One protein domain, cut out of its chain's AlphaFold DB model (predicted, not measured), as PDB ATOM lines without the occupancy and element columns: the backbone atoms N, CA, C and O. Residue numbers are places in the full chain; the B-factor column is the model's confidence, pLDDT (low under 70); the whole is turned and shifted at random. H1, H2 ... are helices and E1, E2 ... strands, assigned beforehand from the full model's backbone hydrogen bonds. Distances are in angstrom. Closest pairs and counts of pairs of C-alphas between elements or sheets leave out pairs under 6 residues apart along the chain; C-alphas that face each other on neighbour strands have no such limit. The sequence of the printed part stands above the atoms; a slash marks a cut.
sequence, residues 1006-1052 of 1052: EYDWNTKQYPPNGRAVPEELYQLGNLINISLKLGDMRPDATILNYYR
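What this domain is: This is residues 1006 to 1052 of the 1052 residues of an uncharacterized protein of Caenorhabditis remanei (UniProt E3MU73). A long unnamed stretch, residues 1006 to 1022, winds toward the helix H1, after which a short link folds back and the strand E1 runs away from the rest. The 47 printed residues hold one named helix and then one named strand, 20 residues in all, under half; the class is mixed, helices and strands. The whole is loose, with a radius of gyration of the C-alphas of 12.9 A, and flat, spanning 35 by 32 by 17 A.

How they stand to each other: Residues 1008 to 1013 stand free. H1, residues 1023 to 1035, has every O i to N i+4 pair within hydrogen-bond range. A short link of 9 residues joins it to E1, residues 1045 to 1051. H1 and E1 are near each other, with 5 pairs of C-alphas within 10 A, the closest at 8.0 A. E1 pairs with no named strand.

Where its parts are: H1 begins at C-alpha 1023 (218.606, -15.959, 55.183) and is 18.2 A long from first to last C-alpha. E1 is 20.1 A long, ending at C-alpha 1051 (208.557, -35.224, 63.636).

The domain as a whole: The C-alphas of Asn 1010 and Ser 1035, the two farthest apart, are 35.5 A apart. The printed part has no cut. Mean pLDDT of the printed part is 71.5; 16 residues are under 70, among them 1040 to 1043 and 1050 to 1052.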
ATOM      1  N   GLU A1006     218.531 -17.925  70.821       71.62
ATOM      2  CA  GLU A1006     217.985 -19.018  71.634       71.62
ATOM      3  C   GLU A1006     217.362 -18.480  72.936       71.62
ATOM      4  O   GLU A1006     218.037 -17.834  73.734       71.62
ATOM      5  N   TYR A1007     216.073 -18.747  73.163       72.50
ATOM      6  CA  TYR A1007     215.377 -18.393  74.405       72.50
ATOM      7  C   TYR A1007     215.817 -19.305  75.558       72.50
ATOM      8  O   TYR A1007     215.643 -20.525  75.476       72.50
ATOM      9  N   ASP A1008     216.335 -18.732  76.647       69.81
ATOM     10  CA  ASP A1008     216.652 -19.510  77.844       69.81
ATOM     11  C   ASP A1008     215.383 -19.750  78.671       69.81
ATOM     12  O   ASP A1008     214.857 -18.864  79.347       69.81
ATOM     13  N   TRP A1009     214.911 -20.994  78.644       68.06
ATOM     14  CA  TRP A1009     213.728 -21.444  79.371       68.06
ATOM     15  C   TRP A1009     213.879 -21.402  80.900       68.06
ATOM     16  O   TRP A1009     212.861 -21.384  81.596       68.06
ATOM     17  N   ASN A1010     215.109 -21.350  81.428       67.12
ATOM     18  CA  ASN A1010     215.370 -21.284  82.868       67.12
ATOM     19  C   ASN A1010     215.228 -19.850  83.396       67.12
ATOM     20  O   ASN A1010     214.507 -19.622  84.365       67.12
ATOM     21  N   THR A1011     215.875 -18.875  82.744       75.38
ATOM     22  CA  THR A1011     215.759 -17.450  83.114       75.38
ATOM     23  C   THR A1011     214.530 -16.756  82.520       75.38
ATOM     24  O   THR A1011     214.148 -15.690  83.001       75.38
ATOM     25  N   LYS A1012     213.883 -17.367  81.515       72.81
ATOM     26  CA  LYS A1012     212.749 -16.824  80.742       72.81
ATOM     27  C   LYS A1012     213.081 -15.503  80.041       72.81
ATOM     28  O   LYS A1012     212.261 -14.586  79.992       72.81
ATOM     29  N   GLN A1013     214.298 -15.402  79.511       68.25
ATOM     30  CA  GLN A1013     214.794 -14.228  78.798       68.25
ATOM     31  C   GLN A1013     215.494 -14.637  77.497       68.25
ATOM     32  O   GLN A1013     216.064 -15.723  77.383       68.25
ATOM     33  N   TYR A1014     215.459 -13.742  76.510       69.81
ATOM     34  CA  TYR A1014     216.329 -13.830  75.342       69.81
ATOM     35  C   TYR A1014     217.692 -13.200  75.685       69.81
ATOM     36  O   TYR A1014     217.713 -12.089  76.226       69.81
ATOM     37  N   PRO A1015     218.827 -13.856  75.388       70.75
ATOM     38  CA  PRO A1015     220.144 -13.255  75.554       70.75
ATOM     39  C   PRO A1015     220.309 -12.043  74.617       70.75
ATOM     40  O   PRO A1015     219.810 -12.063  73.492       70.75
ATOM     41  N   PRO A1016     221.051 -10.995  75.026       64.25
ATOM     42  CA  PRO A1016     221.159  -9.740  74.272       64.25
ATOM     43  C   PRO A1016     221.953  -9.855  72.960       64.25
ATOM     44  O   PRO A1016     222.004  -8.898  72.195       64.25
ATOM     45  N   ASN A1017     222.587 -11.001  72.704       65.56
ATOM     46  CA  ASN A1017     223.200 -11.361  71.430       65.56
ATOM     47  C   ASN A1017     222.884 -12.837  71.147       65.56
ATOM     48  O   ASN A1017     222.991 -13.669  72.048       65.56
ATOM     49  N   GLY A1018     222.563 -13.166  69.897       68.69
ATOM     50  CA  GLY A1018     222.374 -14.540  69.427       68.69
ATOM     51  C   GLY A1018     223.013 -14.759  68.058       68.69
ATOM     52  O   GLY A1018     223.762 -13.913  67.566       68.69
ATOM     53  N   ARG A1019     222.728 -15.903  67.432       72.44
ATOM     54  CA  ARG A1019     223.094 -16.129  66.025       72.44
ATOM     55  C   ARG A1019     222.062 -15.443  65.130       72.44
ATOM     56  O   ARG A1019     220.926 -15.245  65.546       72.44
ATOM     57  N   ALA A1020     222.434 -15.103  63.900       70.31
ATOM     58  CA  ALA A1020     221.446 -14.695  62.904       70.31
ATOM     59  C   ALA A1020     220.568 -15.899  62.511       70.31
ATOM     60  O   ALA A1020     221.056 -17.031  62.439       70.31
ATOM     61  N   VAL A1021     219.283 -15.654  62.248       75.94
ATOM     62  CA  VAL A1021     218.403 -16.628  61.584       75.94
ATOM     63  C   VAL A1021     218.893 -16.826  60.134       75.94
ATOM     64  O   VAL A1021     219.322 -15.849  59.520       75.94
ATOM     65  N   PRO A1022     218.866 -18.055  59.577       80.75
ATOM     66  CA  PRO A1022     219.211 -18.300  58.175       80.75
ATOM     67  C   PRO A1022     218.436 -17.408  57.194       80.75
ATOM     68  O   PRO A1022     217.234 -17.184  57.356       80.75
ATOM     69  N   GLU A1023     219.126 -16.924  56.163       78.25
ATOM     70  CA  GLU A1023     218.606 -15.959  55.183       78.25
ATOM     71  C   GLU A1023     217.369 -16.494  54.436       78.25
ATOM     72  O   GLU A1023     216.444 -15.750  54.127       78.25
ATOM     73  N   GLU A1024     217.282 -17.807  54.228       80.25
ATOM     74  CA  GLU A1024     216.138 -18.472  53.602       80.25
ATOM     75  C   GLU A1024     214.865 -18.358  54.463       80.25
ATOM     76  O   GLU A1024     213.760 -18.183  53.945       80.25
ATOM     77  N   LEU A1025     215.016 -18.408  55.792       76.62
ATOM     78  CA  LEU A1025     213.919 -18.229  56.750       76.62
ATOM     79  C   LEU A1025     213.574 -16.744  56.943       76.62
ATOM     80  O   LEU A1025     212.402 -16.410  57.111       76.62
ATOM     81  N   TYR A1026     214.563 -15.850  56.839       75.62
ATOM     82  CA  TYR A1026     214.348 -14.401  56.774       75.62
ATOM     83  C   TYR A1026     213.524 -14.004  55.533       75.62
ATOM     84  O   TYR A1026     212.562 -13.238  55.634       75.62
ATOM     85  N   GLN A1027     213.846 -14.570  54.366       80.25
ATOM     86  CA  GLN A1027     213.111 -14.346  53.118       80.25
ATOM     87  C   GLN A1027     211.701 -14.946  53.160       80.25
ATOM     88  O   GLN A1027     210.748 -14.273  52.766       80.25
ATOM     89  N   LEU A1028     211.535 -16.163  53.697       77.56
ATOM     90  CA  LEU A1028     210.212 -16.764  53.910       77.56
ATOM     91  C   LEU A1028     209.349 -15.921  54.864       77.56
ATOM     92  O   LEU A1028     208.181 -15.665  54.568       77.56
ATOM     93  N   GLY A1029     209.927 -15.446  55.972       74.69
ATOM     94  CA  GLY A1029     209.257 -14.554  56.917       74.69
ATOM     95  C   GLY A1029     208.761 -13.274  56.244       74.69
ATOM     96  O   GLY A1029     207.584 -12.936  56.364       74.69
ATOM     97  N   ASN A1030     209.610 -12.612  55.453       75.12
ATOM     98  CA  ASN A1030     209.218 -11.414  54.709       75.12
ATOM     99  C   ASN A1030     208.177 -11.692  53.611       75.12
ATOM    100  O   ASN A1030     207.254 -10.898  53.449       75.12
ATOM    101  N   LEU A1031     208.244 -12.829  52.907       78.31
ATOM    102  CA  LEU A1031     207.220 -13.219  51.929       78.31
ATOM    103  C   LEU A1031     205.834 -13.352  52.588       78.31
ATOM    104  O   LEU A1031     204.838 -12.847  52.061       78.31
ATOM    105  N   ILE A1032     205.778 -13.977  53.768       74.00
ATOM    106  CA  ILE A1032     204.560 -14.092  54.581       74.00
ATOM    107  C   ILE A1032     204.100 -12.700  55.046       74.00
ATOM    108  O   ILE A1032     202.932 -12.352  54.872       74.00
ATOM    109  N   ASN A1033     205.003 -11.870  55.573       76.69
ATOM    110  CA  ASN A1033     204.652 -10.559  56.127       76.69
ATOM    111  C   ASN A1033     204.165  -9.563  55.056       76.69
ATOM    112  O   ASN A1033     203.221  -8.809  55.301       76.69
ATOM    113  N   ILE A1034     204.734  -9.611  53.845       76.25
ATOM    114  CA  ILE A1034     204.263  -8.870  52.664       76.25
ATOM    115  C   ILE A1034     202.872  -9.362  52.243       76.25
ATOM    116  O   ILE A1034     201.976  -8.546  52.021       76.25
ATOM    117  N   SER A1035     202.661 -10.683  52.195       74.50
ATOM    118  CA  SER A1035     201.363 -11.286  51.844       74.50
ATOM    119  C   SER A1035     200.253 -10.903  52.832       74.50
ATOM    120  O   SER A1035     199.117 -10.660  52.425       74.50
ATOM    121  N   LEU A1036     200.591 -10.782  54.120       75.38
ATOM    122  CA  LEU A1036     199.690 -10.344  55.193       75.38
ATOM    123  C   LEU A1036     199.642  -8.813  55.385       75.38
ATOM    124  O   LEU A1036     198.848  -8.326  56.187       75.38
ATOM    125  N   LYS A1037     200.455  -8.044  54.644       82.06
ATOM    126  CA  LYS A1037     200.596  -6.573  54.728       82.06
ATOM    127  C   LYS A1037     200.997  -6.043  56.117       82.06
ATOM    128  O   LYS A1037     200.638  -4.924  56.480       82.06
ATOM    129  N   LEU A1038     201.764  -6.821  56.877       72.94
ATOM    130  CA  LEU A1038     202.153  -6.521  58.265       72.94
ATOM    131  C   LEU A1038     203.432  -5.665  58.397       72.94
ATOM    132  O   LEU A1038     203.858  -5.368  59.511       72.94
ATOM    133  N   GLY A1039     204.031  -5.237  57.279       70.06
ATOM    134  CA  GLY A1039     205.240  -4.404  57.240       70.06
ATOM    135  C   GLY A1039     206.534  -5.198  57.033       70.06
ATOM    136  O   GLY A1039     206.502  -6.393  56.747       70.06
ATOM    137  N   ASP A1040     207.675  -4.521  57.159       63.03
ATOM    138  CA  ASP A1040     209.013  -5.128  57.065       63.03
ATOM    139  C   ASP A1040     209.395  -5.707  58.439       63.03
ATOM    140  O   ASP A1040     209.341  -4.989  59.441       63.03
ATOM    141  N   MET A1041     209.727  -7.001  58.521       62.69
ATOM    142  CA  MET A1041     209.968  -7.688  59.799       62.69
ATOM    143  C   MET A1041     211.258  -8.504  59.756       62.69
ATOM    144  O   MET A1041     211.481  -9.313  58.860       62.69
ATOM    145  N   ARG A1042     212.092  -8.336  60.787       66.00
ATOM    146  CA  ARG A1042     213.327  -9.104  60.962       66.00
ATOM    147  C   ARG A1042     213.122 -10.156  62.056       66.00
ATOM    148  O   ARG A1042     213.042  -9.778  63.221       66.00
ATOM    149  N   PRO A1043     212.971 -11.452  61.721       69.06
ATOM    150  CA  PRO A1043     212.891 -12.500  62.730       69.06
ATOM    151  C   PRO A1043     214.261 -12.718  63.388       69.06
ATOM    152  O   PRO A1043     215.169 -13.266  62.769       69.06
ATOM    153  N   ASP A1044     214.393 -12.331  64.657       70.00
ATOM    154  CA  ASP A1044     215.594 -12.609  65.461       70.00
ATOM    155  C   ASP A1044     215.672 -14.080  65.915       70.00
ATOM    156  O   ASP A1044     216.750 -14.588  66.220       70.00
ATOM    157  N   ALA A1045     214.541 -14.794  65.944       74.56
ATOM    158  CA  ALA A1045     214.468 -16.212  66.289       74.56
ATOM    159  C   ALA A1045     213.396 -16.950  65.469       74.56
ATOM    160  O   ALA A1045     212.426 -16.362  64.990       74.56
ATOM    161  N   THR A1046     213.554 -18.263  65.302       74.81
ATOM    162  CA  THR A1046     212.595 -19.157  64.633       74.81
ATOM    163  C   THR A1046     212.607 -20.522  65.314       74.81
ATOM    164  O   THR A1046     213.673 -21.097  65.513       74.81
ATOM    165  N   ILE A1047     211.434 -21.062  65.659       77.88
ATOM    166  CA  ILE A1047     211.299 -22.407  66.240       77.88
ATOM    167  C   ILE A1047     210.779 -23.357  65.159       77.88
ATOM    168  O   ILE A1047     209.667 -23.190  64.662       77.88
ATOM    169  N   LEU A1048     211.585 -24.355  64.798       67.19
ATOM    170  CA  LEU A1048     211.233 -25.380  63.822       67.19
ATOM    171  C   LEU A1048     210.768 -26.650  64.547       67.19
ATOM    172  O   LEU A1048     211.584 -27.406  65.075       67.19
ATOM    173  N   ASN A1049     209.457 -26.888  64.549       72.25
ATOM    174  CA  ASN A1049     208.846 -28.126  65.034       72.25
ATOM    175  C   ASN A1049     208.893 -29.197  63.933       72.25
ATOM    176  O   ASN A1049     208.474 -28.935  62.807       72.25
ATOM    177  N   TYR A1050     209.363 -30.404  64.247       59.88
ATOM    178  CA  TYR A1050     209.418 -31.518  63.300       59.88
ATOM    179  C   TYR A1050     209.215 -32.875  63.982       59.88
ATOM    180  O   TYR A1050     209.584 -33.089  65.136       59.88
ATOM    181  N   TYR A1051     208.639 -33.818  63.244       57.19
ATOM    182  CA  TYR A1051     208.557 -35.224  63.636       57.19
ATOM    183  C   TYR A1051     209.665 -36.006  62.921       57.19
ATOM    184  O   TYR A1051     210.102 -35.611  61.838       57.19
ATOM    185  N   ARG A1052     210.121 -37.105  63.529       42.41
ATOM    186  CA  ARG A1052     211.058 -38.064  62.929       42.41
ATOM    187  C   ARG A1052     210.398 -39.432  62.835       42.41
ATOM    188  O   ARG A1052     209.714 -39.787  63.822       42.41
TER     189      ARG A1052